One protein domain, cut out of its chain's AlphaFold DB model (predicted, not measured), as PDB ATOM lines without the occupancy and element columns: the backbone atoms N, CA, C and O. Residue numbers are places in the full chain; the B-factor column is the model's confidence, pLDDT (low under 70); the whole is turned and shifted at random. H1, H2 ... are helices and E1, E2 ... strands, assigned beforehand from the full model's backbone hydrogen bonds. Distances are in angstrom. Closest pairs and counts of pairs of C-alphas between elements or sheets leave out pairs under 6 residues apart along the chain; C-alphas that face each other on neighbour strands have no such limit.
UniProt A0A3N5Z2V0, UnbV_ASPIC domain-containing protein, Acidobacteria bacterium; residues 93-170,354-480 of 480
ATOM      1  N   PRO A  93      44.725 -40.644   2.571       88.44
ATOM      2  CA  PRO A  93      45.040 -41.110   3.915       88.44
ATOM      3  C   PRO A  93      46.449 -41.700   3.983       88.44
ATOM      4  O   PRO A  93      47.039 -42.118   2.983       88.44
ATOM      5  N   LEU A  94      46.999 -41.741   5.194       94.75
ATOM      6  CA  LEU A  94      48.384 -42.119   5.426       94.75
ATOM      7  C   LEU A  94      48.517 -43.551   5.918       94.75
ATOM      8  O   LEU A  94      47.765 -44.008   6.782       94.75
ATOM      9  N   LEU A  95      49.537 -44.227   5.402       97.00
ATOM     10  CA  LEU A  95      49.869 -45.602   5.719       97.00
ATOM     11  C   LEU A  95      51.098 -45.667   6.632       97.00
ATOM     12  O   LEU A  95      52.134 -45.057   6.352       97.00
ATOM     13  N   TYR A  96      51.008 -46.470   7.688       98.00
ATOM     14  CA  TYR A  96      52.102 -46.742   8.620       98.00
ATOM     15  C   TYR A  96      52.276 -48.246   8.822       98.00
ATOM     16  O   TYR A  96      51.301 -48.998   8.821       98.00
ATOM     17  N   ALA A  97      53.511 -48.689   9.045       98.38
ATOM     18  CA  ALA A  97      53.827 -50.096   9.290       98.38
ATOM     19  C   ALA A  97      54.690 -50.264  10.543       98.38
ATOM     20  O   ALA A  97      55.569 -49.447  10.829       98.38
ATOM     21  N   TRP A  98      54.444 -51.336  11.299       98.44
ATOM     22  CA  TRP A  98      55.272 -51.695  12.449       98.44
ATOM     23  C   TRP A  98      56.625 -52.259  12.000       98.44
ATOM     24  O   TRP A  98      56.691 -53.278  11.309       98.44
ATOM     25  N   ASN A  99      57.713 -51.630  12.441       97.00
ATOM     26  CA  ASN A  99      59.079 -52.001  12.053       97.00
ATOM     27  C   ASN A  99      59.783 -52.955  13.045       97.00
ATOM     28  O   ASN A  99      60.958 -53.266  12.868       97.00
ATOM     29  N   GLY A 100      59.102 -53.382  14.117       97.12
ATOM     30  CA  GLY A 100      59.684 -54.156  15.226       97.12
ATOM     31  C   GLY A 100      59.829 -53.368  16.532       97.12
ATOM     32  O   GLY A 100      59.852 -53.968  17.604       97.12
ATOM     33  N   LEU A 101      59.875 -52.037  16.454       96.88
ATOM     34  CA  LEU A 101      60.061 -51.125  17.588       96.88
ATOM     35  C   LEU A 101      58.976 -50.050  17.668       96.88
ATOM     36  O   LEU A 101      58.546 -49.682  18.760       96.88
ATOM     37  N   LYS A 102      58.563 -49.519  16.517       97.25
ATOM     38  CA  LYS A 102      57.593 -48.433  16.398       97.25
ATOM     39  C   LYS A 102      56.879 -48.486  15.044       97.25
ATOM     40  O   LYS A 102      57.300 -49.200  14.137       97.25
ATOM     41  N   TYR A 103      55.797 -47.723  14.908       98.12
ATOM     42  CA  TYR A 103      55.196 -47.455  13.600       98.12
ATOM     43  C   TYR A 103      55.986 -46.368  12.880       98.12
ATOM     44  O   TYR A 103      56.234 -45.316  13.473       98.12
ATOM     45  N   ASP A 104      56.352 -46.627  11.629       97.44
ATOM     46  CA  ASP A 104      56.969 -45.649  10.734       97.44
ATOM     47  C   ASP A 104      56.055 -45.375   9.536       97.44
ATOM     48  O   ASP A 104      55.307 -46.247   9.084       97.44
ATOM     49  N   PHE A 105      56.120 -44.137   9.044       96.62
ATOM     50  CA  PHE A 105      55.384 -43.674   7.874       96.62
ATOM     51  C   PHE A 105      55.862 -44.390   6.608       96.62
ATOM     52  O   PHE A 105      57.062 -44.413   6.325       96.62
ATOM     53  N   VAL A 106      54.925 -44.956   5.848       96.69
ATOM     54  CA  VAL A 106      55.197 -45.636   4.576       96.69
ATOM     55  C   VAL A 106      55.022 -44.649   3.425       96.69
ATOM     56  O   VAL A 106      56.002 -44.205   2.835       96.69
ATOM     57  N   THR A 107      53.774 -44.299   3.117       95.44
ATOM     58  CA  THR A 107      53.373 -43.311   2.107       95.44
ATOM     59  C   THR A 107      51.871 -43.020   2.275       95.44
ATOM     60  O   THR A 107      51.275 -43.435   3.272       95.44
ATOM     61  N   ASP A 108      51.252 -42.304   1.347       94.25
ATOM     62  CA  ASP A 108      49.797 -42.169   1.248       94.25
ATOM     63  C   ASP A 108      49.174 -43.221   0.310       94.25
ATOM     64  O   ASP A 108      49.883 -43.907  -0.428       94.25
ATOM     65  N   PHE A 109      47.852 -43.391   0.343       93.88
ATOM     66  CA  PHE A 109      47.158 -44.398  -0.472       93.88
ATOM     67  C   PHE A 109      45.770 -43.939  -0.941       93.88
ATOM     68  O   PHE A 109      45.207 -42.988  -0.405       93.88
ATOM     69  N   LEU A 110      45.215 -44.635  -1.934       93.25
ATOM     70  CA  LEU A 110      43.931 -44.369  -2.585       93.25
ATOM     71  C   LEU A 110      43.858 -43.017  -3.316       93.25
ATOM     72  O   LEU A 110      42.804 -42.377  -3.371       93.25
ATOM     73  N   GLY A 111      44.958 -42.583  -3.939       89.81
ATOM     74  CA  GLY A 111      45.008 -41.283  -4.629       89.81
ATOM     75  C   GLY A 111      44.223 -41.170  -5.928       89.81
ATOM     76  O   GLY A 111      43.883 -40.058  -6.330       89.81
ATOM     77  N   GLY A 112      43.884 -42.294  -6.558       89.56
ATOM     78  CA  GLY A 112      42.989 -42.335  -7.718       89.56
ATOM     79  C   GLY A 112      41.498 -42.362  -7.369       89.56
ATOM     80  O   GLY A 112      40.670 -42.286  -8.272       89.56
ATOM     81  N   SER A 113      41.138 -42.449  -6.085       91.62
ATOM     82  CA  SER A 113      39.783 -42.813  -5.644       91.62
ATOM     83  C   SER A 113      38.897 -41.629  -5.222       91.62
ATOM     84  O   SER A 113      37.864 -41.804  -4.568       91.62
ATOM     85  N   ALA A 114      39.300 -40.402  -5.565       91.38
ATOM     86  CA  ALA A 114      38.598 -39.191  -5.150       91.38
ATOM     87  C   ALA A 114      37.233 -39.050  -5.849       91.38
ATOM     88  O   ALA A 114      37.156 -38.820  -7.059       91.38
ATOM     89  N   VAL A 115      36.143 -39.142  -5.089       92.50
ATOM     90  CA  VAL A 115      34.775 -38.981  -5.594       92.50
ATOM     91  C   VAL A 115      34.372 -37.514  -5.598       92.50
ATOM     92  O   VAL A 115      34.646 -36.766  -4.663       92.50
ATOM     93  N   GLY A 116      33.685 -37.092  -6.659       91.81
ATOM     94  CA  GLY A 116      33.212 -35.712  -6.782       91.81
ATOM     95  C   GLY A 116      34.303 -34.687  -7.101       91.81
ATOM     96  O   GLY A 116      34.004 -33.495  -7.106       91.81
ATOM     97  N   TYR A 117      35.525 -35.125  -7.419       92.38
ATOM     98  CA  TYR A 117      36.614 -34.257  -7.866       92.38
ATOM     99  C   TYR A 117      36.263 -33.586  -9.200       92.38
ATOM    100  O   TYR A 117      36.065 -34.261 -10.216       92.38
ATOM    101  N   LEU A 118      36.161 -32.257  -9.213       93.88
ATOM    102  CA  LEU A 118      35.789 -31.487 -10.398       93.88
ATOM    103  C   LEU A 118      37.000 -31.331 -11.319       93.88
ATOM    104  O   LEU A 118      37.986 -30.701 -10.952       93.88
ATOM    105  N   VAL A 119      36.908 -31.846 -12.543       92.56
ATOM    106  CA  VAL A 119      37.968 -31.729 -13.564       92.56
ATOM    107  C   VAL A 119      37.745 -30.505 -14.455       92.56
ATOM    108  O   VAL A 119      38.689 -29.825 -14.851       92.56
ATOM    109  N   ALA A 120      36.489 -30.225 -14.784       91.88
ATOM    110  CA  ALA A 120      36.053 -29.078 -15.575       91.88
ATOM    111  C   ALA A 120      34.585 -28.770 -15.232       91.88
ATOM    112  O   ALA A 120      33.922 -29.624 -14.643       91.88
ATOM    113  N   PRO A 121      34.028 -27.600 -15.596       93.12
ATOM    114  CA  PRO A 121      32.626 -27.284 -15.328       93.12
ATOM    115  C   PRO A 121      31.672 -28.413 -15.752       93.12
ATOM    116  O   PRO A 121      31.627 -28.799 -16.919       93.12
ATOM    117  N   GLY A 122      30.934 -28.965 -14.784       91.94
ATOM    118  CA  GLY A 122      29.995 -30.073 -14.998       91.94
ATOM    119  C   GLY A 122      30.629 -31.443 -15.280       91.94
ATOM    120  O   GLY A 122      29.900 -32.384 -15.574       91.94
ATOM    121  N   THR A 123      31.956 -31.571 -15.200       92.94
ATOM    122  CA  THR A 123      32.701 -32.812 -15.455       92.94
ATOM    123  C   THR A 123      33.498 -33.212 -14.219       92.94
ATOM    124  O   THR A 123      34.375 -32.468 -13.772       92.94
ATOM    125  N   TYR A 124      33.229 -34.407 -13.703       91.94
ATOM    126  CA  TYR A 124      33.897 -34.968 -12.532       91.94
ATOM    127  C   TYR A 124      34.797 -36.143 -12.924       91.94
ATOM    128  O   TYR A 124      34.545 -36.810 -13.929       91.94
ATOM    129  N   GLY A 125      35.861 -36.356 -12.153       88.62
ATOM    130  CA  GLY A 125      36.819 -37.434 -12.378       88.62
ATOM    131  C   GLY A 125      36.206 -38.817 -12.159       88.62
ATOM    132  O   GLY A 125      35.306 -38.993 -11.341       88.62
ATOM    133  N   SER A 126      36.715 -39.800 -12.896       89.00
ATOM    134  CA  SER A 126      36.478 -41.218 -12.626       89.00
ATOM    135  C   SER A 126      37.391 -41.702 -11.506       89.00
ATOM    136  O   SER A 126      38.539 -41.264 -11.430       89.00
ATOM    137  N   THR A 127      36.914 -42.647 -10.705       89.25
ATOM    138  CA  THR A 127      37.659 -43.204  -9.577       89.25
ATOM    139  C   THR A 127      38.321 -44.525  -9.922       89.25
ATOM    140  O   THR A 127      37.640 -45.471 -10.322       89.25
ATOM    141  N   ASP A 128      39.628 -44.594  -9.694       90.62
ATOM    142  CA  ASP A 128      40.346 -45.855  -9.554       90.62
ATOM    143  C   ASP A 128      40.219 -46.322  -8.099       90.62
ATOM    144  O   ASP A 128      40.608 -45.603  -7.175       90.62
ATOM    145  N   VAL A 129      39.555 -47.458  -7.891       91.12
ATOM    146  CA  VAL A 129      38.987 -47.841  -6.585       91.12
ATOM    147  C   VAL A 129      39.904 -48.728  -5.753       91.12
ATOM    148  O   VAL A 129      39.563 -49.051  -4.615       91.12
ATOM    149  N   ASP A 130      41.033 -49.167  -6.306       92.88
ATOM    150  CA  ASP A 130      42.046 -49.910  -5.567       92.88
ATOM    151  C   ASP A 130      43.461 -49.396  -5.824       92.88
ATOM    152  O   ASP A 130      43.716 -48.669  -6.776       92.88
ATOM    153  N   GLU A 131      44.365 -49.717  -4.901       94.88
ATOM    154  CA  GLU A 131      45.786 -49.413  -5.034       94.88
ATOM    155  C   GLU A 131      46.619 -50.511  -4.355       94.88
ATOM    156  O   GLU A 131      46.293 -50.987  -3.259       94.88
ATOM    157  N   TYR A 132      47.729 -50.889  -4.993       96.44
ATOM    158  CA  TYR A 132      48.756 -51.788  -4.471       96.44
ATOM    159  C   TYR A 132      50.007 -50.997  -4.075       96.44
ATOM    160  O   TYR A 132      50.866 -50.658  -4.890       96.44
ATOM    161  N   ILE A 133      50.166 -50.762  -2.778       96.69
ATOM    162  CA  ILE A 133      51.222 -49.936  -2.205       96.69
ATOM    163  C   ILE A 133      52.384 -50.811  -1.750       96.69
ATOM    164  O   ILE A 133      52.267 -51.587  -0.802       96.69
ATOM    165  N   LYS A 134      53.557 -50.648  -2.363       97.31
ATOM    166  CA  LYS A 134      54.789 -51.267  -1.859       97.31
ATOM    167  C   LYS A 134      55.235 -50.613  -0.554       97.31
ATOM    168  O   LYS A 134      55.465 -49.406  -0.516       97.31
ATOM    169  N   ILE A 135      55.477 -51.416   0.483       97.50
ATOM    170  CA  ILE A 135      56.143 -50.944   1.703       97.50
ATOM    171  C   ILE A 135      57.647 -50.851   1.413       97.50
ATOM    172  O   ILE A 135      58.384 -51.824   1.549       97.50
ATOM    173  N   ALA A 136      58.091 -49.699   0.910       92.50
ATOM    174  CA  ALA A 136      59.434 -49.547   0.342       92.50
ATOM    175  C   ALA A 136      60.507 -49.139   1.365       92.50
ATOM    176  O   ALA A 136      61.662 -49.539   1.246       92.50
ATOM    177  N   ASN A 137      60.132 -48.321   2.344       90.81
ATOM    178  CA  ASN A 137      61.033 -47.642   3.279       90.81
ATOM    179  C   ASN A 137      60.953 -48.184   4.716       90.81
ATOM    180  O   ASN A 137      61.665 -47.701   5.595       90.81
ATOM    181  N   VAL A 138      60.102 -49.181   4.955       94.50
ATOM    182  CA  VAL A 138      59.948 -49.862   6.242       94.50
ATOM    183  C   VAL A 138      60.147 -51.352   6.003       94.50
ATOM    184  O   VAL A 138      59.646 -51.881   5.018       94.50
ATOM    185  N   ALA A 139      60.862 -52.034   6.896       93.94
ATOM    186  CA  ALA A 139      60.941 -53.492   6.914       93.94
ATOM    187  C   ALA A 139      59.930 -54.021   7.946       93.94
ATOM    188  O   ALA A 139      60.239 -53.986   9.141       93.94
ATOM    189  N   PRO A 140      58.726 -54.471   7.540       95.94
ATOM    190  CA  PRO A 140      57.706 -54.894   8.490       95.94
ATOM    191  C   PRO A 140      58.191 -56.080   9.316       95.94
ATOM    192  O   PRO A 140      58.721 -57.049   8.773       95.94
ATOM    193  N   GLN A 141      57.970 -56.021  10.624       97.06
ATOM    194  CA  GLN A 141      58.247 -57.128  11.539       97.06
ATOM    195  C   GLN A 141      56.948 -57.571  12.217       97.06
ATOM    196  O   GLN A 141      56.050 -56.750  12.409       97.06
ATOM    197  N   PRO A 142      56.809 -58.847  12.598       96.75
ATOM    198  CA  PRO A 142      55.659 -59.281  13.369       96.75
ATOM    199  C   PRO A 142      55.726 -58.740  14.807       96.75
ATOM    200  O   PRO A 142      56.744 -58.857  15.489       96.75
ATOM    201  N   LYS A 143      54.614 -58.184  15.285       94.75
ATOM    202  CA  LYS A 143      54.334 -57.844  16.680       94.75
ATOM    203  C   LYS A 143      53.408 -58.915  17.251       94.75
ATOM    204  O   LYS A 143      52.306 -59.103  16.746       94.75
ATOM    205  N   ASP A 144      53.868 -59.658  18.256       95.25
ATOM    206  CA  ASP A 144      53.092 -60.741  18.884       95.25
ATOM    207  C   ASP A 144      52.507 -61.747  17.866       95.25
ATOM    208  O   ASP A 144      51.346 -62.155  17.955       95.25
ATOM    209  N   GLY A 145      53.315 -62.111  16.861       97.44
ATOM    210  CA  GLY A 145      52.946 -63.052  15.797       97.44
ATOM    211  C   GLY A 145      52.178 -62.453  14.612       97.44
ATOM    212  O   GLY A 145      51.913 -63.179  13.657       97.44
ATOM    213  N   ARG A 146      51.859 -61.151  14.614       98.38
ATOM    214  CA  ARG A 146      51.105 -60.486  13.535       98.38
ATOM    215  C   ARG A 146      51.864 -59.319  12.914       98.38
ATOM    216  O   ARG A 146      52.466 -58.520  13.621       98.38
ATOM    217  N   TYR A 147      51.798 -59.166  11.596       98.56
ATOM    218  CA  TYR A 147      52.153 -57.897  10.957       98.56
ATOM    219  C   TYR A 147      51.060 -56.873  11.242       98.56
ATOM    220  O   TYR A 147      49.884 -57.225  11.204       98.56
ATOM    221  N   SER A 148      51.434 -55.624  11.517       98.44
ATOM    222  CA  SER A 148      50.479 -54.559  11.826       98.44
ATOM    223  C   SER A 148      50.673 -53.363  10.905       98.44
ATOM    224  O   SER A 148      51.783 -52.828  10.788       98.44
ATOM    225  N   ILE A 149      49.578 -52.966  10.259       98.44
ATOM    226  CA  ILE A 149      49.491 -51.846   9.328       98.44
ATOM    227  C   ILE A 149      48.400 -50.902   9.827       98.44
ATOM    228  O   ILE A 149      47.329 -51.344  10.250       98.44
ATOM    229  N   LYS A 150      48.666 -49.599   9.774       98.31
ATOM    230  CA  LYS A 150      47.722 -48.564  10.190       98.31
ATOM    231  C   LYS A 150      47.408 -47.613   9.048       98.31
ATOM    232  O   LYS A 150      48.313 -47.204   8.323       98.31
ATOM    233  N   MET A 151      46.136 -47.265   8.928       97.75
ATOM    234  CA  MET A 151      45.598 -46.317   7.960       97.75
ATOM    235  C   MET A 151      44.955 -45.170   8.726       97.75
ATOM    236  O   MET A 151      43.929 -45.369   9.373       97.75
ATOM    237  N   ASN A 152      45.556 -43.990   8.675       97.00
ATOM    238  CA  ASN A 152      45.074 -42.813   9.386       97.00
ATOM    239  C   ASN A 152      44.578 -41.774   8.374       97.00
ATOM    240  O   ASN A 152      45.331 -41.339   7.501       97.00
ATOM    241  N   ASN A 153      43.311 -41.379   8.494       95.31
ATOM    242  CA  ASN A 153      42.784 -40.220   7.780       95.31
ATOM    243  C   ASN A 153      43.066 -38.993   8.650       95.31
ATOM    244  O   ASN A 153      42.585 -38.942   9.774       95.31
ATOM    245  N   GLN A 154      43.815 -38.003   8.172       89.12
ATOM    246  CA  GLN A 154      44.185 -36.826   8.973       89.12
ATOM    247  C   GLN A 154      43.867 -35.487   8.314       89.12
ATOM    248  O   GLN A 154      44.170 -34.455   8.916       89.12
ATOM    249  N   LEU A 155      43.277 -35.468   7.120       87.56
ATOM    250  CA  LEU A 155      42.989 -34.236   6.376       87.56
ATOM    251  C   LEU A 155      41.493 -33.945   6.310       87.56
ATOM    252  O   LEU A 155      40.700 -34.719   6.823       87.56
ATOM    253  N   GLU A 156      41.104 -32.792   5.764       88.81
ATOM    254  CA  GLU A 156      39.708 -32.330   5.712       88.81
ATOM    255  C   GLU A 156      38.910 -33.099   4.638       88.81
ATOM    256  O   GLU A 156      38.499 -32.563   3.610       88.81
ATOM    257  N   GLU A 157      38.726 -34.394   4.892       91.50
ATOM    258  CA  GLU A 157      38.127 -35.377   3.996       91.50
ATOM    259  C   GLU A 157      37.418 -36.501   4.774       91.50
ATOM    260  O   GLU A 157      37.630 -36.705   5.979       91.50
ATOM    261  N   VAL A 158      36.582 -37.255   4.064       94.75
ATOM    262  CA  VAL A 158      35.994 -38.516   4.528       94.75
ATOM    263  C   VAL A 158      36.456 -39.653   3.623       94.75
ATOM    264  O   VAL A 158      36.428 -39.530   2.399       94.75
ATOM    265  N   MET A 159      36.862 -40.765   4.234       96.12
ATOM    266  CA  MET A 159      37.269 -41.976   3.521       96.12
ATOM    267  C   MET A 159      36.215 -43.069   3.671       96.12
ATOM    268  O   MET A 159      35.602 -43.202   4.731       96.12
ATOM    269  N   PHE A 160      36.049 -43.862   2.619       97.19
ATOM    270  CA  PHE A 160      35.171 -45.026   2.542       97.19
ATOM    271  C   PHE A 160      36.038 -46.230   2.189       97.19
ATOM    272  O   PHE A 160      36.419 -46.375   1.034       97.19
ATOM    273  N   ILE A 161      36.401 -47.055   3.168       97.56
ATOM    274  CA  ILE A 161      37.295 -48.206   2.957       97.56
ATOM    275  C   ILE A 161      36.499 -49.486   3.155       97.56
ATOM    276  O   ILE A 161      35.924 -49.656   4.226       97.56
ATOM    277  N   ASP A 162      36.476 -50.377   2.168       96.25
ATOM    278  CA  ASP A 162      35.758 -51.659   2.262       96.25
ATOM    279  C   ASP A 162      36.635 -52.896   2.017       96.25
ATOM    280  O   ASP A 162      36.225 -54.030   2.264       96.25
ATOM    281  N   GLN A 163      37.895 -52.715   1.609       97.69
ATOM    282  CA  GLN A 163      38.818 -53.839   1.519       97.69
ATOM    283  C   GLN A 163      40.245 -53.480   1.906       97.69
ATOM    284  O   GLN A 163      40.791 -52.465   1.475       97.69
ATOM    285  N   MET A 164      40.886 -54.370   2.665       97.62
ATOM    286  CA  MET A 164      42.309 -54.269   2.973       97.62
ATOM    287  C   MET A 164      42.977 -55.640   3.036       97.62
ATOM    288  O   MET A 164      42.502 -56.554   3.707       97.62
ATOM    289  N   ARG A 165      44.139 -55.761   2.388       98.44
ATOM    290  CA  ARG A 165      44.956 -56.981   2.370       98.44
ATOM    291  C   ARG A 165      46.434 -56.668   2.527       98.44
ATOM    292  O   ARG A 165      46.903 -55.603   2.128       98.44
ATOM    293  N   LEU A 166      47.180 -57.644   3.034       98.62
ATOM    294  CA  LEU A 166      48.640 -57.643   3.009       98.62
ATOM    295  C   LEU A 166      49.120 -58.738   2.055       98.62
ATOM    296  O   LEU A 166      48.826 -59.915   2.247       98.62
ATOM    297  N   LEU A 167      49.870 -58.362   1.027       98.69
ATOM    298  CA  LEU A 167      50.466 -59.295   0.080       98.69
ATOM    299  C   LEU A 167      51.935 -59.490   0.446       98.69
ATOM    300  O   LEU A 167      52.724 -58.546   0.424       98.69
ATOM    301  N   ALA A 168      52.309 -60.726   0.753       98.44
ATOM    302  CA  ALA A 168      53.696 -61.148   0.861       98.44
ATOM    303  C   ALA A 168      54.165 -61.669  -0.499       98.44
ATOM    304  O   ALA A 168      53.650 -62.672  -0.995       98.44
ATOM    305  N   VAL A 169      55.132 -60.984  -1.099       98.38
ATOM    306  CA  VAL A 169      55.733 -61.363  -2.374       98.38
ATOM    307  C   VAL A 169      57.112 -61.949  -2.120       98.38
ATOM    308  O   VAL A 169      58.049 -61.220  -1.798       98.38
ATOM    309  N   ASP A 170      57.239 -63.258  -2.298       98.44
ATOM    310  CA  ASP A 170      58.515 -63.960  -2.214       98.44
ATOM    311  C   ASP A 170      59.181 -63.957  -3.586       98.44
ATOM    312  O   ASP A 170      58.544 -64.280  -4.594       98.44
ATOM    313  N   ARG A 354      56.308 -65.576  -5.861       97.69
ATOM    314  CA  ARG A 354      55.168 -66.205  -5.181       97.69
ATOM    315  C   ARG A 354      54.443 -65.155  -4.359       97.69
ATOM    316  O   ARG A 354      55.036 -64.558  -3.470       97.69
ATOM    317  N   VAL A 355      53.166 -64.945  -4.649       98.31
ATOM    318  CA  VAL A 355      52.324 -64.000  -3.911       98.31
ATOM    319  C   VAL A 355      51.444 -64.783  -2.947       98.31
ATOM    320  O   VAL A 355      50.674 -65.641  -3.371       98.31
ATOM    321  N   THR A 356      51.557 -64.487  -1.654       98.50
ATOM    322  CA  THR A 356      50.627 -64.955  -0.620       98.50
ATOM    323  C   THR A 356      49.818 -63.764  -0.125       98.50
ATOM    324  O   THR A 356      50.384 -62.817   0.419       98.50
ATOM    325  N   THR A 357      48.501 -63.808  -0.308       98.38
ATOM    326  CA  THR A 357      47.585 -62.761   0.160       98.38
ATOM    327  C   THR A 357      47.067 -63.106   1.551       98.38
ATOM    328  O   THR A 357      46.536 -64.195   1.766       98.38
ATOM    329  N   LEU A 358      47.209 -62.173   2.485       98.50
ATOM    330  CA  LEU A 358      46.651 -62.247   3.827       98.50
ATOM    331  C   LEU A 358      45.477 -61.274   3.945       98.50
ATOM    332  O   LEU A 358      45.636 -60.068   3.749       98.50
ATOM    333  N   GLU A 359      44.314 -61.808   4.302       97.88
ATOM    334  CA  GLU A 359      43.186 -61.016   4.797       97.88
ATOM    335  C   GLU A 359      43.463 -60.572   6.241       97.88
ATOM    336  O   GLU A 359      44.182 -61.261   6.975       97.88
ATOM    337  N   ALA A 360      42.885 -59.443   6.661       97.56
ATOM    338  CA  ALA A 360      43.031 -58.964   8.031       97.56
ATOM    339  C   ALA A 360      42.407 -59.953   9.034       97.56
ATOM    340  O   ALA A 360      41.216 -60.268   8.988       97.56
ATOM    341  N   ASP A 361      43.213 -60.422   9.984       97.94
ATOM    342  CA  ASP A 361      42.770 -61.286  11.082       97.94
ATOM    343  C   ASP A 361      42.076 -60.491  12.184       97.94
ATOM    344  O   ASP A 361      41.179 -60.988  12.868       97.94
ATOM    345  N   ARG A 362      42.497 -59.238  12.357       98.25
ATOM    346  CA  ARG A 362      41.900 -58.266  13.273       98.25
ATOM    347  C   ARG A 362      41.914 -56.905  12.607       98.25
ATOM    348  O   ARG A 362      42.913 -56.549  11.987       98.25
ATOM    349  N   ALA A 363      40.844 -56.138  12.783       98.50
ATOM    350  CA  ALA A 363      40.834 -54.737  12.403       98.50
ATOM    351  C   ALA A 363      40.105 -53.895  13.454       98.50
ATOM    352  O   ALA A 363      38.902 -54.041  13.656       98.50
ATOM    353  N   GLY A 364      40.853 -53.035  14.142       98.69
ATOM    354  CA  GLY A 364      40.308 -52.075  15.100       98.69
ATOM    355  C   GLY A 364      40.142 -50.699  14.465       98.69
ATOM    356  O   GLY A 364      40.972 -50.297  13.653       98.69
ATOM    357  N   PHE A 365      39.097 -49.980  14.861       98.81
ATOM    358  CA  PHE A 365      38.803 -48.622  14.416       98.81
ATOM    359  C   PHE A 365      38.637 -47.685  15.611       98.81
ATOM    360  O   PHE A 365      37.802 -47.935  16.487       98.81
ATOM    361  N   GLU A 366      39.417 -46.607  15.645       98.50
ATOM    362  CA  GLU A 366      39.431 -45.642  16.747       98.50
ATOM    363  C   GLU A 366      39.779 -44.221  16.284       98.50
ATOM    364  O   GLU A 366      40.245 -44.005  15.168       98.50
ATOM    365  N   PHE A 367      39.577 -43.238  17.165       97.94
ATOM    366  CA  PHE A 367      40.123 -41.898  16.968       97.94
ATOM    367  C   PHE A 367      41.580 -41.862  17.436       97.94
ATOM    368  O   PHE A 367      41.844 -41.885  18.642       97.94
ATOM    369  N   TYR A 368      42.516 -41.754  16.495       97.12
ATOM    370  CA  TYR A 368      43.935 -41.609  16.816       97.12
ATOM    371  C   TYR A 368      44.364 -40.140  16.893       97.12
ATOM    372  O   TYR A 368      45.184 -39.776  17.729       97.12
ATOM    373  N   GLY A 369      43.786 -39.259  16.081       95.81
ATOM    374  CA  GLY A 369      44.219 -37.872  15.925       95.81
ATOM    375  C   GLY A 369      45.145 -37.689  14.723       95.81
ATOM    376  O   GLY A 369      45.046 -38.420  13.741       95.81
ATOM    377  N   TYR A 370      46.012 -36.681  14.797       94.38
ATOM    378  CA  TYR A 370      46.729 -36.127  13.647       94.38
ATOM    379  C   TYR A 370      48.243 -36.253  13.862       94.38
ATOM    380  O   TYR A 370      48.810 -35.405  14.566       94.38
ATOM    381  N   PRO A 371      48.889 -37.302  13.319       95.06
ATOM    382  CA  PRO A 371      50.343 -37.394  13.216       95.06
ATOM    383  C   PRO A 371      50.977 -36.094  12.711       95.06
ATOM    384  O   PRO A 371      50.454 -35.423  11.815       95.06
ATOM    385  N   ARG A 372      52.110 -35.709  13.296       93.69
ATOM    386  CA  ARG A 372      52.746 -34.425  13.006       93.69
ATOM    387  C   ARG A 372      53.399 -34.458  11.633       93.69
ATOM    388  O   ARG A 372      54.266 -35.285  11.356       93.69
ATOM    389  N   GLU A 373      53.046 -33.484  10.801       91.75
ATOM    390  CA  GLU A 373      53.747 -33.228   9.549       91.75
ATOM    391  C   GLU A 373      55.196 -32.779   9.812       91.75
ATOM    392  O   GLU A 373      55.467 -31.897  10.634       91.75
ATOM    393  N   VAL A 374      56.144 -33.372   9.090       92.81
ATOM    394  CA  VAL A 374      57.576 -33.079   9.180       92.81
ATOM    395  C   VAL A 374      58.136 -32.807   7.792       92.81
ATOM    396  O   VAL A 374      57.911 -33.563   6.850       92.81
ATOM    397  N   LYS A 375      58.939 -31.751   7.669       91.38
ATOM    398  CA  LYS A 375      59.739 -31.460   6.471       91.38
ATOM    399  C   LYS A 375      61.210 -31.464   6.874       91.38
ATOM    400  O   LYS A 375      61.706 -30.416   7.288       91.38
ATOM    401  N   PRO A 376      61.904 -32.619   6.814       87.38
ATOM    402  CA  PRO A 376      63.268 -32.752   7.338       87.38
ATOM    403  C   PRO A 376      64.264 -31.742   6.752       87.38
ATOM    404  O   PRO A 376      65.195 -31.317   7.426       87.38
ATOM    405  N   ASP A 377      64.040 -31.336   5.504       89.50
ATOM    406  CA  ASP A 377      64.835 -30.376   4.735       89.50
ATOM    407  C   ASP A 377      64.107 -29.039   4.493       89.50
ATOM    408  O   ASP A 377      64.556 -28.218   3.692       89.50
ATOM    409  N   GLY A 378      62.959 -28.826   5.145       89.19
ATOM    410  CA  GLY A 378      62.092 -27.665   4.939       89.19
ATOM    411  C   GLY A 378      61.352 -27.641   3.594       89.19
ATOM    412  O   GLY A 378      60.680 -26.653   3.300       89.19
ATOM    413  N   LYS A 379      61.450 -28.696   2.775       88.06
ATOM    414  CA  LYS A 379      60.843 -28.765   1.436       88.06
ATOM    415  C   LYS A 379      59.671 -29.742   1.388       88.06
ATOM    416  O   LYS A 379      59.454 -30.538   2.297       88.06
ATOM    417  N   ASN A 380      58.899 -29.667   0.308       88.81
ATOM    418  CA  ASN A 380      57.899 -30.678  -0.025       88.81
ATOM    419  C   ASN A 380      58.546 -31.864  -0.770       88.81
ATOM    420  O   ASN A 380      59.599 -31.696  -1.392       88.81
ATOM    421  N   PRO A 381      57.924 -33.052  -0.720       90.75
ATOM    422  CA  PRO A 381      56.679 -33.373  -0.017       90.75
ATOM    423  C   PRO A 381      56.916 -33.559   1.490       90.75
ATOM    424  O   PRO A 381      58.049 -33.805   1.895       90.75
ATOM    425  N   PRO A 382      55.913 -33.418   2.360       90.62
ATOM    426  CA  PRO A 382      56.093 -33.731   3.772       90.62
ATOM    427  C   PRO A 382      56.291 -35.234   4.036       90.62
ATOM    428  O   PRO A 382      56.011 -36.082   3.190       90.62
ATOM    429  N   GLN A 383      56.769 -35.538   5.237       92.06
ATOM    430  CA  GLN A 383      56.691 -36.839   5.902       92.06
ATOM    431  C   GLN A 383      55.851 -36.690   7.176       92.06
ATOM    432  O   GLN A 383      55.492 -35.573   7.548       92.06
ATOM    433  N   TYR A 384      55.569 -37.794   7.867       94.00
ATOM    434  CA  TYR A 384      54.731 -37.775   9.063       94.00
ATOM    435  C   TYR A 384      55.365 -38.559  10.207       94.00
ATOM    436  O   TYR A 384      55.796 -39.701  10.039       94.00
ATOM    437  N   ASP A 385      55.439 -37.925  11.373       95.75
ATOM    438  CA  ASP A 385      55.852 -38.570  12.612       95.75
ATOM    439  C   ASP A 385      54.616 -39.142  13.304       95.75
ATOM    440  O   ASP A 385      53.766 -38.405  13.796       95.75
ATOM    441  N   TYR A 386      54.505 -40.468  13.318       96.62
ATOM    442  CA  TYR A 386      53.347 -41.163  13.875       96.62
ATOM    443  C   TYR A 386      53.172 -40.941  15.386       96.62
ATOM    444  O   TYR A 386      52.047 -40.932  15.888       96.62
ATOM    445  N   HIS A 387      54.280 -40.810  16.124       96.19
ATOM    446  CA  HIS A 387      54.277 -40.834  17.596       96.19
ATOM    447  C   HIS A 387      54.137 -39.447  18.209       96.19
ATOM    448  O   HIS A 387      53.800 -39.328  19.386       96.19
ATOM    449  N   ASP A 388      54.369 -38.408  17.414       96.44
ATOM    450  CA  ASP A 388      54.051 -37.035  17.763       96.44
ATOM    451  C   ASP A 388      52.741 -36.650  17.081       96.44
ATOM    452  O   ASP A 388      52.668 -36.585  15.856       96.44
ATOM    453  N   ARG A 389      51.681 -36.441  17.863       94.56
ATOM    454  CA  ARG A 389      50.340 -36.207  17.327       94.56
ATOM    455  C   ARG A 389      49.601 -35.109  18.064       94.56
ATOM    456  O   ARG A 389      49.718 -34.956  19.281       94.56
ATOM    457  N   SER A 390      48.726 -34.438  17.329       93.56
ATOM    458  CA  SER A 390      47.670 -33.609  17.902       93.56
ATOM    459  C   SER A 390      46.392 -34.427  18.112       93.56
ATOM    460  O   SER A 390      46.055 -35.297  17.310       93.56
ATOM    461  N   THR A 391      45.629 -34.121  19.161       92.94
ATOM    462  CA  THR A 391      44.257 -34.632  19.363       92.94
ATOM    463  C   THR A 391      43.185 -33.681  18.838       92.94
ATOM    464  O   THR A 391      41.999 -33.997  18.886       92.94
ATOM    465  N   THR A 392      43.578 -32.503  18.363       88.25
ATOM    466  CA  THR A 392      42.675 -31.448  17.896       88.25
ATOM    467  C   THR A 392      43.046 -31.014  16.491       88.25
ATOM    468  O   THR A 392      44.221 -31.013  16.127       88.25
ATOM    469  N   SER A 393      42.052 -30.593  15.719       83.62
ATOM    470  CA  SER A 393      42.264 -30.095  14.366       83.62
ATOM    471  C   SER A 393      41.326 -28.930  14.040       83.62
ATOM    472  O   SER A 393      40.221 -28.877  14.587       83.62
ATOM    473  N   PRO A 394      41.742 -28.009  13.147       75.75
ATOM    474  CA  PRO A 394      40.874 -26.975  12.591       75.75
ATOM    475  C   PRO A 394      39.933 -27.472  11.470       75.75
ATOM    476  O   PRO A 394      39.244 -26.644  10.866       75.75
ATOM    477  N   TRP A 395      39.931 -28.764  11.117       85.06
ATOM    478  CA  TRP A 395      39.108 -29.305  10.023       85.06
ATOM    479  C   TRP A 395      37.604 -29.221  10.331       85.06
ATOM    480  O   TRP A 395      37.158 -29.392  11.472       85.06
ATOM    481  N   LYS A 396      36.809 -28.953   9.291       85.12
ATOM    482  CA  LYS A 396      35.361 -29.182   9.298       85.12
ATOM    483  C   LYS A 396      35.089 -30.688   9.196       85.12
ATOM    484  O   LYS A 396      35.913 -31.447   8.702       85.12
ATOM    485  N   ASN A 397      33.897 -31.092   9.628       89.12
ATOM    486  CA  ASN A 397      33.393 -32.445   9.403       89.12
ATOM    487  C   ASN A 397      32.302 -32.397   8.334       89.12
ATOM    488  O   ASN A 397      31.442 -31.511   8.393       89.12
ATOM    489  N   HIS A 398      32.279 -33.378   7.431       92.81
ATOM    490  CA  HIS A 398      31.095 -33.647   6.618       92.81
ATOM    491  C   HIS A 398      29.890 -33.961   7.515       92.81
ATOM    492  O   HIS A 398      29.984 -34.619   8.553       92.81
ATOM    493  N   VAL A 399      28.708 -33.510   7.115       95.81
ATOM    494  CA  VAL A 399      27.465 -33.857   7.804       95.81
ATOM    495  C   VAL A 399      27.030 -35.253   7.364       95.81
ATOM    496  O   VAL A 399      26.848 -35.516   6.173       95.81
ATOM    497  N   GLY A 400      26.842 -36.170   8.312       96.38
ATOM    498  CA  GLY A 400      26.377 -37.520   8.003       96.38
ATOM    499  C   GLY A 400      26.629 -38.540   9.105       96.38
ATOM    500  O   GLY A 400      26.837 -38.193  10.269       96.38
ATOM    501  N   ARG A 401      26.557 -39.819   8.725       97.00
ATOM    502  CA  ARG A 401      26.826 -40.957   9.608       97.00
ATOM    503  C   ARG A 401      28.239 -41.471   9.365       97.00
ATOM    504  O   ARG A 401      28.652 -41.598   8.222       97.00
ATOM    505  N   TYR A 402      28.919 -41.803  10.453       98.06
ATOM    506  CA  TYR A 402      30.258 -42.381  10.459       98.06
ATOM    507  C   TYR A 402      30.222 -43.764  11.099       98.06
ATOM    508  O   TYR A 402      29.296 -44.076  11.861       98.06
ATOM    509  N   THR A 403      31.229 -44.585  10.811       98.44
ATOM    510  CA  THR A 403      31.339 -45.913  11.417       98.44
ATOM    511  C   THR A 403      31.576 -45.785  12.923       98.44
ATOM    512  O   THR A 403      32.296 -44.913  13.402       98.44
ATOM    513  N   ARG A 404      30.929 -46.648  13.711       98.31
ATOM    514  CA  ARG A 404      31.148 -46.701  15.160       98.31
ATOM    515  C   ARG A 404      32.518 -47.325  15.446       98.31
ATOM    516  O   ARG A 404      32.815 -48.382  14.904       98.31
ATOM    517  N   TYR A 405      33.290 -46.735  16.359       98.75
ATOM    518  CA  TYR A 405      34.562 -47.305  16.825       98.75
ATOM    519  C   TYR A 405      34.411 -48.726  17.393       98.75
ATOM    520  O   TYR A 405      33.392 -49.065  18.016       98.75
ATOM    521  N   GLY A 406      35.444 -49.544  17.196       98.75
ATOM    522  CA  GLY A 406      35.486 -50.952  17.590       98.75
ATOM    523  C   GLY A 406      36.022 -51.862  16.486       98.75
ATOM    524  O   GLY A 406      36.839 -51.444  15.674       98.75
ATOM    525  N   ASP A 407      35.578 -53.118  16.488       98.62
ATOM    526  CA  ASP A 407      35.935 -54.093  15.456       98.62
ATOM    527  C   ASP A 407      35.243 -53.756  14.127       98.62
ATOM    528  O   ASP A 407      34.012 -53.684  14.062       98.62
ATOM    529  N   VAL A 408      36.051 -53.554  13.088       98.62
ATOM    530  CA  VAL A 408      35.615 -53.272  11.712       98.62
ATOM    531  C   VAL A 408      36.103 -54.322  10.719       98.62
ATOM    532  O   VAL A 408      35.914 -54.150   9.521       98.62
ATOM    533  N   ARG A 409      36.695 -55.429  11.188       98.25
ATOM    534  CA  ARG A 409      37.202 -56.505  10.321       98.25
ATOM    535  C   ARG A 409      36.170 -56.971   9.283       98.25
ATOM    536  O   ARG A 409      36.569 -57.086   8.131       98.25
ATOM    537  N   PRO A 410      34.875 -57.173   9.618       98.12
ATOM    538  CA  PRO A 410      33.883 -57.605   8.628       98.12
ATOM    539  C   PRO A 410      33.650 -56.615   7.479       98.12
ATOM    540  O   PRO A 410      33.184 -57.031   6.430       98.12
ATOM    541  N   LEU A 411      33.956 -55.326   7.672       98.12
ATOM    542  CA  LEU A 411      33.808 -54.279   6.652       98.12
ATOM    543  C   LEU A 411      35.050 -54.144   5.762       98.12
ATOM    544  O   LEU A 411      35.106 -53.224   4.971       98.12
ATOM    545  N   LEU A 412      36.083 -54.972   5.944       98.06
ATOM    546  CA  LEU A 412      37.343 -54.877   5.194       98.06
ATOM    547  C   LEU A 412      37.634 -56.136   4.363       98.06
ATOM    548  O   LEU A 412      38.750 -56.309   3.866       98.06
ATOM    549  N   GLU A 413      36.659 -57.042   4.242       96.12
ATOM    550  CA  GLU A 413      36.827 -58.354   3.604       96.12
ATOM    551  C   GLU A 413      36.631 -58.292   2.074       96.12
ATOM    552  O   GLU A 413      37.294 -59.022   1.323       96.12
ATOM    553  N   ALA A 414      35.754 -57.412   1.580       95.38
ATOM    554  CA  ALA A 414      35.302 -57.410   0.190       95.38
ATOM    555  C   ALA A 414      34.921 -56.013  -0.321       95.38
ATOM    556  O   ALA A 414      34.395 -55.196   0.414       95.38
ATOM    557  N   LYS A 415      35.123 -55.785  -1.623       94.19
ATOM    558  CA  LYS A 415      34.551 -54.642  -2.349       94.19
ATOM    559  C   LYS A 415      33.057 -54.868  -2.578       94.19
ATOM    560  O   LYS A 415      32.666 -55.380  -3.629       94.19
ATOM    561  N   ASP A 416      32.247 -54.582  -1.575       94.69
ATOM    562  CA  ASP A 416      30.808 -54.865  -1.567       94.69
ATOM    563  C   ASP A 416      29.956 -53.638  -1.209       94.69
ATOM    564  O   ASP A 416      28.778 -53.778  -0.885       94.69
ATOM    565  N   ASP A 417      30.553 -52.445  -1.298       95.50
ATOM    566  CA  ASP A 417      29.942 -51.161  -0.953       95.50
ATOM    567  C   ASP A 417      29.551 -51.040   0.544       95.50
ATOM    568  O   ASP A 417      28.765 -50.173   0.937       95.50
ATOM    569  N   MET A 418      30.146 -51.870   1.417       96.12
ATOM    570  CA  MET A 418      29.995 -51.801   2.876       96.12
ATOM    571  C   MET A 418      31.242 -51.216   3.544       96.12
ATOM    572  O   MET A 418      32.182 -51.910   3.917       96.12
ATOM    573  N   TYR A 419      31.223 -49.904   3.766       97.56
ATOM    574  CA  TYR A 419      32.427 -49.164   4.144       97.56
ATOM    575  C   TYR A 419      32.666 -49.024   5.653       97.56
ATOM    576  O   TYR A 419      31.758 -48.767   6.453       97.56
ATOM    577  N   VAL A 420      33.943 -48.985   6.027       98.44
ATOM    578  CA  VAL A 420      34.420 -48.147   7.129       98.44
ATOM    579  C   VAL A 420      34.419 -46.690   6.660       98.44
ATOM    580  O   VAL A 420      35.227 -46.297   5.821       98.44
ATOM    581  N   ILE A 421      33.506 -45.885   7.208       98.25
ATOM    582  CA  ILE A 421      33.387 -44.450   6.936       98.25
ATOM    583  C   ILE A 421      34.192 -43.688   7.990       98.25
ATOM    584  O   ILE A 421      33.763 -43.576   9.145       98.25
ATOM    585  N   MET A 422      35.346 -43.166   7.582       96.75
ATOM    586  CA  MET A 422      36.343 -42.537   8.451       96.75
ATOM    587  C   MET A 422      36.308 -41.017   8.311       96.75
ATOM    588  O   MET A 422      36.520 -40.500   7.211       96.75
ATOM    589  N   ARG A 423      36.125 -40.281   9.412       94.50
ATOM    590  CA  ARG A 423      36.404 -38.832   9.414       94.50
ATOM    591  C   ARG A 423      37.885 -38.575   9.663       94.50
ATOM    592  O   ARG A 423      38.648 -39.454  10.061       94.50
ATOM    593  N   HIS A 424      38.265 -37.323   9.492       93.19
ATOM    594  CA  HIS A 424      39.579 -36.840   9.852       93.19
ATOM    595  C   HIS A 424      39.929 -37.127  11.331       93.19
ATOM    596  O   HIS A 424      39.136 -36.918  12.251       93.19
ATOM    597  N   GLY A 425      41.151 -37.592  11.563       95.38
ATOM    598  CA  GLY A 425      41.686 -38.087  12.829       95.38
ATOM    599  C   GLY A 425      41.364 -39.553  13.154       95.38
ATOM    600  O   GLY A 425      41.913 -40.078  14.126       95.38
ATOM    601  N   ASP A 426      40.498 -40.225  12.396       97.94
ATOM    602  CA  ASP A 426      40.210 -41.642  12.621       97.94
ATOM    603  C   ASP A 426      41.302 -42.552  12.030       97.94
ATOM    604  O   ASP A 426      41.985 -42.214  11.059       97.94
ATOM    605  N   GLU A 427      41.451 -43.742  12.609       98.44
ATOM    606  CA  GLU A 427      42.454 -44.725  12.212       98.44
ATOM    607  C   GLU A 427      41.901 -46.153  12.208       98.44
ATOM    608  O   GLU A 427      41.236 -46.583  13.154       98.44
ATOM    609  N   ILE A 428      42.244 -46.906  11.161       98.69
ATOM    610  CA  ILE A 428      42.118 -48.365  11.113       98.69
ATOM    611  C   ILE A 428      43.473 -48.979  11.469       98.69
ATOM    612  O   ILE A 428      44.500 -48.622  10.890       98.69
ATOM    613  N   THR A 429      43.477 -49.950  12.379       98.56
ATOM    614  CA  THR A 429      44.619 -50.837  12.640       98.56
ATOM    615  C   THR A 429      44.283 -52.235  12.155       98.56
ATOM    616  O   THR A 429      43.461 -52.896  12.787       98.56
ATOM    617  N   ALA A 430      44.927 -52.697  11.086       98.44
ATOM    618  CA  ALA A 430      44.769 -54.050  10.563       98.44
ATOM    619  C   ALA A 430      45.968 -54.928  10.942       98.44
ATOM    620  O   ALA A 430      47.128 -54.539  10.765       98.44
ATOM    621  N   GLU A 431      45.687 -56.120  11.460       98.62
ATOM    622  CA  GLU A 431      46.698 -57.103  11.840       98.62
ATOM    623  C   GLU A 431      46.552 -58.401  11.032       98.62
ATOM    624  O   GLU A 431      45.441 -58.890  10.826       98.62
ATOM    625  N   PHE A 432      47.682 -58.978  10.619       98.62
ATOM    626  CA  PHE A 432      47.758 -60.142   9.727       98.62
ATOM    627  C   PHE A 432      48.643 -61.229  10.348       98.62
ATOM    628  O   PHE A 432      49.812 -60.971  10.647       98.62
ATOM    629  N   GLU A 433      48.118 -62.439  10.549       98.25
ATOM    630  CA  GLU A 433      48.842 -63.548  11.192       98.25
ATOM    631  C   GLU A 433      50.056 -63.996  10.364       98.25
ATOM    632  O   GLU A 433      49.927 -64.553   9.271       98.25
ATOM    633  N   ALA A 434      51.262 -63.800  10.907       97.69
ATOM    634  CA  ALA A 434      52.512 -64.110  10.213       97.69
ATOM    635  C   ALA A 434      52.691 -65.619   9.989       97.69
ATOM    636  O   ALA A 434      53.290 -66.029   8.996       97.69
ATOM    637  N   GLY A 435      52.125 -66.449  10.873       97.19
ATOM    638  CA  GLY A 435      52.163 -67.910  10.765       97.19
ATOM    639  C   GLY A 435      51.410 -68.479   9.557       97.19
ATOM    640  O   GLY A 435      51.596 -69.650   9.234       97.19
ATOM    641  N   LYS A 436      50.585 -67.674   8.871       97.56
ATOM    642  CA  LYS A 436      49.927 -68.063   7.612       97.56
ATOM    643  C   LYS A 436      50.862 -68.007   6.404       97.56
ATOM    644  O   LYS A 436      50.525 -68.545   5.352       97.56
ATOM    645  N   LEU A 437      52.004 -67.332   6.526       97.88
ATOM    646  CA  LEU A 437      52.948 -67.215   5.428       97.88
ATOM    647  C   LEU A 437      53.780 -68.493   5.282       97.88
ATOM    648  O   LEU A 437      54.236 -69.048   6.284       97.88
ATOM    649  N   PRO A 438      54.057 -68.937   4.045       96.88
ATOM    650  CA  PRO A 438      54.957 -70.055   3.825       96.88
ATOM    651  C   PRO A 438      56.388 -69.694   4.246       96.88
ATOM    652  O   PRO A 438      56.790 -68.522   4.238       96.88
ATOM    653  N   ALA A 439      57.176 -70.722   4.568       96.25
ATOM    654  CA  ALA A 439      58.618 -70.577   4.721       96.25
ATOM    655  C   ALA A 439      59.243 -70.101   3.401       96.25
ATOM    656  O   ALA A 439      58.829 -70.524   2.317       96.25
ATOM    657  N   LEU A 440      60.244 -69.226   3.500       97.12
ATOM    658  CA  LEU A 440      60.970 -68.744   2.333       97.12
ATOM    659  C   LEU A 440      61.807 -69.874   1.719       97.12
ATOM    660  O   LEU A 440      62.482 -70.588   2.462       97.12
ATOM    661  N   PRO A 441      61.796 -70.036   0.385       96.38
ATOM    662  CA  PRO A 441      62.782 -70.869  -0.288       96.38
ATOM    663  C   PRO A 441      64.212 -70.371  -0.031       96.38
ATOM    664  O   PRO A 441      64.438 -69.176   0.172       96.38
ATOM    665  N   ASP A 442      65.189 -71.274  -0.109       96.75
ATOM    666  CA  ASP A 442      66.600 -70.906   0.018       96.75
ATOM    667  C   ASP A 442      66.998 -69.866  -1.044       96.75
ATOM    668  O   ASP A 442      66.694 -70.007  -2.231       96.75
ATOM    669  N   GLY A 443      67.681 -68.802  -0.611       97.00
ATOM    670  CA  GLY A 443      68.112 -67.704  -1.485       97.00
ATOM    671  C   GLY A 443      67.001 -66.733  -1.905       97.00
ATOM    672  O   GLY A 443      67.237 -65.894  -2.773       97.00
ATOM    673  N   TRP A 444      65.801 -66.830  -1.325       98.19
ATOM    674  CA  TRP A 444      64.696 -65.898  -1.569       98.19
ATOM    675  C   TRP A 444      64.544 -64.889  -0.427       98.19
ATOM    676  O   TRP A 444      64.963 -65.118   0.707       98.19
ATOM    677  N   THR A 445      63.915 -63.763  -0.739       97.62
ATOM    678  CA  THR A 445      63.513 -62.715   0.201       97.62
ATOM    679  C   THR A 445      62.023 -62.406   0.043       97.62
ATOM    680  O   THR A 445      61.385 -62.884  -0.899       97.62
ATOM    681  N   ARG A 446      61.463 -61.619   0.968       97.81
ATOM    682  CA  ARG A 446      60.045 -61.232   0.999       97.81
ATOM    683  C   ARG A 446      59.892 -59.717   0.947       97.81
ATOM    684  O   ARG A 446      60.397 -59.011   1.818       97.81
ATOM    685  N   THR A 447      59.127 -59.240  -0.026       97.94
ATOM    686  CA  THR A 447      58.637 -57.858  -0.112       97.94
ATOM    687  C   THR A 447      57.159 -57.825   0.270       97.94
ATOM    688  O   THR A 447      56.409 -58.719  -0.108       97.94
ATOM    689  N   PHE A 448      56.719 -56.792   0.989       98.44
ATOM    690  CA  PHE A 448      55.309 -56.615   1.340       98.44
ATOM    691  C   PHE A 448      54.655 -55.506   0.516       98.44
ATOM    692  O   PHE A 448      55.224 -54.422   0.357       98.44
ATOM    693  N   LEU A 449      53.441 -55.774   0.036       98.50
ATOM    694  CA  LEU A 449      52.535 -54.775  -0.525       98.50
ATOM    695  C   LEU A 449      51.280 -54.695   0.349       98.50
ATOM    696  O   LEU A 449      50.774 -55.722   0.799       98.50
ATOM    697  N   VAL A 450      50.758 -53.495   0.559       98.31
ATOM    698  CA  VAL A 450      49.406 -53.287   1.080       98.31
ATOM    699  C   VAL A 450      48.482 -53.114  -0.108       98.31
ATOM    700  O   VAL A 450      48.784 -52.346  -1.010       98.31
ATOM    701  N   TYR A 451      47.366 -53.824  -0.103       98.00
ATOM    702  CA  TYR A 451      46.262 -53.554  -1.006       98.00
ATOM    703  C   TYR A 451      45.142 -52.894  -0.210       98.00
ATOM    704  O   TYR A 451      44.798 -53.366   0.880       98.00
ATOM    705  N   ALA A 452      44.586 -51.823  -0.759       96.81
ATOM    706  CA  ALA A 452      43.430 -51.136  -0.211       96.81
ATOM    707  C   ALA A 452      42.413 -50.891  -1.322       96.81
ATOM    708  O   ALA A 452      42.801 -50.595  -2.451       96.81
ATOM    709  N   ALA A 453      41.133 -50.989  -0.982       96.19
ATOM    710  CA  ALA A 453      40.045 -50.555  -1.837       96.19
ATOM    711  C   ALA A 453      39.139 -49.580  -1.098       96.19
ATOM    712  O   ALA A 453      38.913 -49.713   0.110       96.19
ATOM    713  N   GLY A 454      38.645 -48.595  -1.836       95.81
ATOM    714  CA  GLY A 454      37.787 -47.579  -1.272       95.81
ATOM    715  C   GLY A 454      37.720 -46.309  -2.100       95.81
ATOM    716  O   GLY A 454      38.126 -46.268  -3.259       95.81
ATOM    717  N   PHE A 455      37.207 -45.268  -1.458       95.38
ATOM    718  CA  PHE A 455      36.974 -43.949  -2.027       95.38
ATOM    719  C   PHE A 455      37.345 -42.862  -1.023       95.38
ATOM    720  O   PHE A 455      37.220 -43.059   0.188       95.38
ATOM    721  N   GLY A 456      37.717 -41.686  -1.519       93.75
ATOM    722  CA  GLY A 456      37.905 -40.483  -0.708       93.75
ATOM    723  C   GLY A 456      37.013 -39.345  -1.185       93.75
ATOM    724  O   GLY A 456      36.811 -39.182  -2.383       93.75
ATOM    725  N   LYS A 457      36.470 -38.542  -0.270       92.75
ATOM    726  CA  LYS A 457      35.709 -37.330  -0.603       92.75
ATOM    727  C   LYS A 457      36.270 -36.144   0.167       92.75
ATOM    728  O   LYS A 457      36.276 -36.144   1.398       92.75
ATOM    729  N   ASP A 458      36.704 -35.131  -0.569       90.12
ATOM    730  CA  ASP A 458      37.228 -33.898   0.009       90.12
ATOM    731  C   ASP A 458      36.129 -32.882   0.374       90.12
ATOM    732  O   ASP A 458      34.935 -33.114   0.160       90.12
ATOM    733  N   MET A 459      36.545 -31.771   0.990       88.94
ATOM    734  CA  MET A 459      35.692 -30.614   1.286       88.94
ATOM    735  C   MET A 459      36.034 -29.376   0.440       88.94
ATOM    736  O   MET A 459      35.801 -28.246   0.889       88.94
ATOM    737  N   ASP A 460      36.621 -29.542  -0.752       89.19
ATOM    738  CA  ASP A 460      36.785 -28.412  -1.670       89.19
ATOM    739  C   ASP A 460      35.398 -27.902  -2.083       89.19
ATOM    740  O   ASP A 460      34.523 -28.677  -2.463       89.19
ATOM    741  N   LEU A 461      35.189 -26.585  -2.008       86.94
ATOM    742  CA  LEU A 461      33.897 -25.943  -2.267       86.94
ATOM    743  C   LEU A 461      33.288 -26.317  -3.630       86.94
ATOM    744  O   LEU A 461      32.066 -26.312  -3.780       86.94
ATOM    745  N   ASN A 462      34.131 -26.603  -4.622       91.25
ATOM    746  CA  ASN A 462      33.717 -26.921  -5.984       91.25
ATOM    747  C   ASN A 462      33.644 -28.431  -6.261       91.25
ATOM    748  O   ASN A 462      33.276 -28.820  -7.372       91.25
ATOM    749  N   SER A 463      33.971 -29.278  -5.284       92.19
ATOM    750  CA  SER A 463      33.738 -30.721  -5.364       92.19
ATOM    751  C   SER A 463      32.253 -31.054  -5.203       92.19
ATOM    752  O   SER A 463      31.491 -30.360  -4.524       92.19
ATOM    753  N   ALA A 464      31.809 -32.150  -5.818       92.38
ATOM    754  CA  ALA A 464      30.425 -32.587  -5.691       92.38
ATOM    755  C   ALA A 464      30.117 -33.056  -4.260       92.38
ATOM    756  O   ALA A 464      30.756 -33.972  -3.746       92.38
ATOM    757  N   ASN A 465      29.064 -32.496  -3.654       91.25
ATOM    758  CA  ASN A 465      28.580 -32.869  -2.316       91.25
ATOM    759  C   ASN A 465      29.648 -32.733  -1.206       91.25
ATOM    760  O   ASN A 465      29.698 -33.549  -0.287       91.25
ATOM    761  N   ALA A 466      30.481 -31.691  -1.285       89.31
ATOM    762  CA  ALA A 466      31.638 -31.459  -0.415       89.31
ATOM    763  C   ALA A 466      31.329 -31.329   1.092       89.31
ATOM    764  O   ALA A 466      32.221 -31.484   1.920       89.31
ATOM    765  N   ASP A 467      30.078 -31.054   1.473       90.81
ATOM    766  CA  ASP A 467      29.692 -30.821   2.871       90.81
ATOM    767  C   ASP A 467      29.029 -32.033   3.547       90.81
ATOM    768  O   ASP A 467      28.751 -31.991   4.748       90.81
ATOM    769  N   THR A 468      28.750 -33.116   2.814       94.62
ATOM    770  CA  THR A 468      28.009 -34.277   3.333       94.62
ATOM    771  C   THR A 468      28.732 -35.592   3.087       94.62
ATOM    772  O   THR A 468      29.388 -35.784   2.067       94.62
ATOM    773  N   VAL A 469      28.572 -36.545   4.014       96.06
ATOM    774  CA  VAL A 469      29.086 -37.913   3.821       96.06
ATOM    775  C   VAL A 469      28.405 -38.541   2.604       96.06
ATOM    776  O   VAL A 469      29.071 -39.102   1.738       96.06
ATOM    777  N   GLY A 470      27.082 -38.386   2.505       93.56
ATOM    778  CA  GLY A 470      26.301 -38.815   1.346       93.56
ATOM    779  C   GLY A 470      26.477 -37.901   0.119       93.56
ATOM    780  O   GLY A 470      27.003 -36.792   0.255       93.56
ATOM    781  N   PRO A 471      26.044 -38.337  -1.077       94.19
ATOM    782  CA  PRO A 471      25.692 -39.721  -1.413       94.19
ATOM    783  C   PRO A 471      26.908 -40.646  -1.254       94.19
ATOM    784  O   PRO A 471      28.052 -40.172  -1.340       94.19
ATOM    785  N   LEU A 472      26.652 -41.917  -0.942       94.62
ATOM    786  CA  LEU A 472      27.719 -42.907  -0.808       94.62
ATOM    787  C   LEU A 472      28.219 -43.296  -2.207       94.62
ATOM    788  O   LEU A 472      27.428 -43.327  -3.153       94.62
ATOM    789  N   PRO A 473      29.529 -43.525  -2.368       93.44
ATOM    790  CA  PRO A 473      30.051 -44.052  -3.620       93.44
ATOM    791  C   PRO A 473      29.596 -45.499  -3.845       93.44
ATOM    792  O   PRO A 473      29.031 -46.114  -2.948       93.44
ATOM    793  N   SER A 474      29.835 -46.018  -5.050       91.75
ATOM    794  CA  SER A 474      29.648 -47.434  -5.374       91.75
ATOM    795  C   SER A 474      30.714 -47.885  -6.363       91.75
ATOM    796  O   SER A 474      31.029 -47.161  -7.317       91.75
ATOM    797  N   HIS A 475      31.202 -49.114  -6.201       88.56
ATOM    798  CA  HIS A 475      32.083 -49.781  -7.170       88.56
ATOM    799  C   HIS A 475      31.438 -49.964  -8.549       88.56
ATOM    800  O   HIS A 475      32.143 -50.133  -9.543       88.56
ATOM    801  N   SER A 476      30.105 -49.902  -8.641       83.62
ATOM    802  CA  SER A 476      29.374 -49.947  -9.914       83.62
ATOM    803  C   SER A 476      29.427 -48.630 -10.707       83.62
ATOM    804  O   SER A 476      29.078 -48.608 -11.890       83.62
ATOM    805  N   GLY A 477      29.843 -47.531 -10.066       72.06
ATOM    806  CA  GLY A 477      29.832 -46.179 -10.630       72.06
ATOM    807  C   GLY A 477      28.480 -45.456 -10.549       72.06
ATOM    808  O   GLY A 477      28.393 -44.301 -10.966       72.06
ATOM    809  N   VAL A 478      27.434 -46.093 -10.008       61.41
ATOM    810  CA  VAL A 478      26.131 -45.465  -9.730       61.41
ATOM    811  C   VAL A 478      26.001 -45.261  -8.217       61.41
ATOM    812  O   VAL A 478      25.963 -46.253  -7.500       61.41
ATOM    813  N   PRO A 479      25.960 -44.012  -7.715       61.28
ATOM    814  CA  PRO A 479      25.772 -43.750  -6.289       61.28
ATOM    815  C   PRO A 479      24.394 -44.218  -5.802       61.28
ATOM    816  O   PRO A 479      23.409 -44.033  -6.525       61.28
ATOM    817  N   ASP A 480      24.339 -44.734  -4.573       49.16
ATOM    818  CA  ASP A 480      23.100 -45.103  -3.862       49.16
ATOM    819  C   ASP A 480      22.460 -43.930  -3.093       49.16
ATOM    820  O   ASP A 480      23.198 -43.091  -2.504       49.16
TER     821      ASP A 480
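This is residues 93 to 170 and 354 to 480 of the 480 residues of the protein "UnbV_ASPIC domain-containing protein" of Acidobacteria bacterium (UniProt A0A3N5Z2V0). Two strongly twisted sheets of five strands each, E2 E1 E5 E12 E8 and E4 E6 E7 E11 E13, lie face to face as a sandwich, and the small hairpin of E9 and E10 is set crosswise over the first sheet beside E2. The tip of that hairpin, residues 376 to 381, sticks out, while the four-residue H1 sits beside E6 and E8. The printed part has 205 residues with one named helix and thirteen named strands, in the order E1 to E10, H1, E11 to E13; the class is mostly strand, with 95 residues in named elements, under half of those printed. The first sheet has the order E2, E1, E5, E12, E8, and the neighbour strands in both sheets and in the hairpin are antiparallel. The whole is compact, with a radius of gyration of the C-alphas of 17.3 A and spans of 57 by 41 by 33 A.

E1, residues 94 to 98, begins at C-alpha 94 (48.384, -42.119, 5.426), and E2 is residues 103 to 108. E3 is residues 118 to 120, E4 residues 130 to 134, and E5 residues 146 to 152, 19.1 A long. E6, residues 157 to 170, is 35.7 A long and bends by 68 degrees at residue 160; C-alpha 170 is at (58.515, -63.960, -2.214), beside the cut. E7 is residues 354 to 359 and runs on into E8, residues 362 to 367, at 57 degrees. E8 runs on into E9, residues 370 to 374, at 83 degrees. E10, residues 383 to 390, bends by 95 degrees at residue 387. H1 is residues 409 to 412, E11 residues 420 to 422, and E12 residues 426 to 433, 23.6 A long. E13, residues 444 to 458, is 42.2 A long, bends by 57 degrees at residue 455 and ends at C-alpha 458 (37.228, -33.898, 0.009).

In the first sheet E1 and E2 form a hairpin, with N 106 and O 95 2.8 A apart. Within hydrogen-bond range are N 96 and O 150 of the neighbour strands E1 and E5, at 2.9 A, N 147 and O 432 of the neighbour strands E5 and E12, at 2.8 A, and N 429 and O 364 of the neighbour strands E12 and E8, at 2.8 A. The second sheet is branched: E7 and E11 lie on one side of E6 and E13 on the other side. Its pairs within range include N 168 and O 356 at 2.9 A, N 420 and O 161 at 2.8 A, and N 160 and O 455 at 2.8 A. E4 is E13's other neighbour, with N 133 and O 450 at 2.7 A. With the hairpin E9 and E10, where N 374 and O 383 are 2.8 A apart, these form a stack of sheets, three sheets face to face in turn. The two large sheets' facing parts are 9.2 A centre to centre, their strands at 32 degrees; the hairpin's strands stand at 86 degrees to those of the first sheet. The closest C-alphas of E2 and E10 are those of Phe 105 and Tyr 384, 6.1 A apart. H1 is on the first sheet at a height of 7.9 A, only just over E8 with 3 of its C-alphas, and stands at the second sheet's level, at 2.4 A. The C-alphas of Gln 163 and Leu 412 are the closest of E6 and H1, at 4.1 A. H1 is too short for an O i to N i+4 pair; its one O i to N i+3 pair is within range. E3 pairs with no named strand and is apart from the other elements.

The C-alphas farthest apart are those of Pro 121 and Asp 442, at 57.4 A. Residues 171 to 353 are not printed, and C-alphas 170 and 354 are 5.0 A apart across the cut. The links E4 to E5 and E10 to H1 are long, and residues 459 to 480 hold no named element. The mean pLDDT of the printed part is 94.2; residues 478 to 480 are under 70.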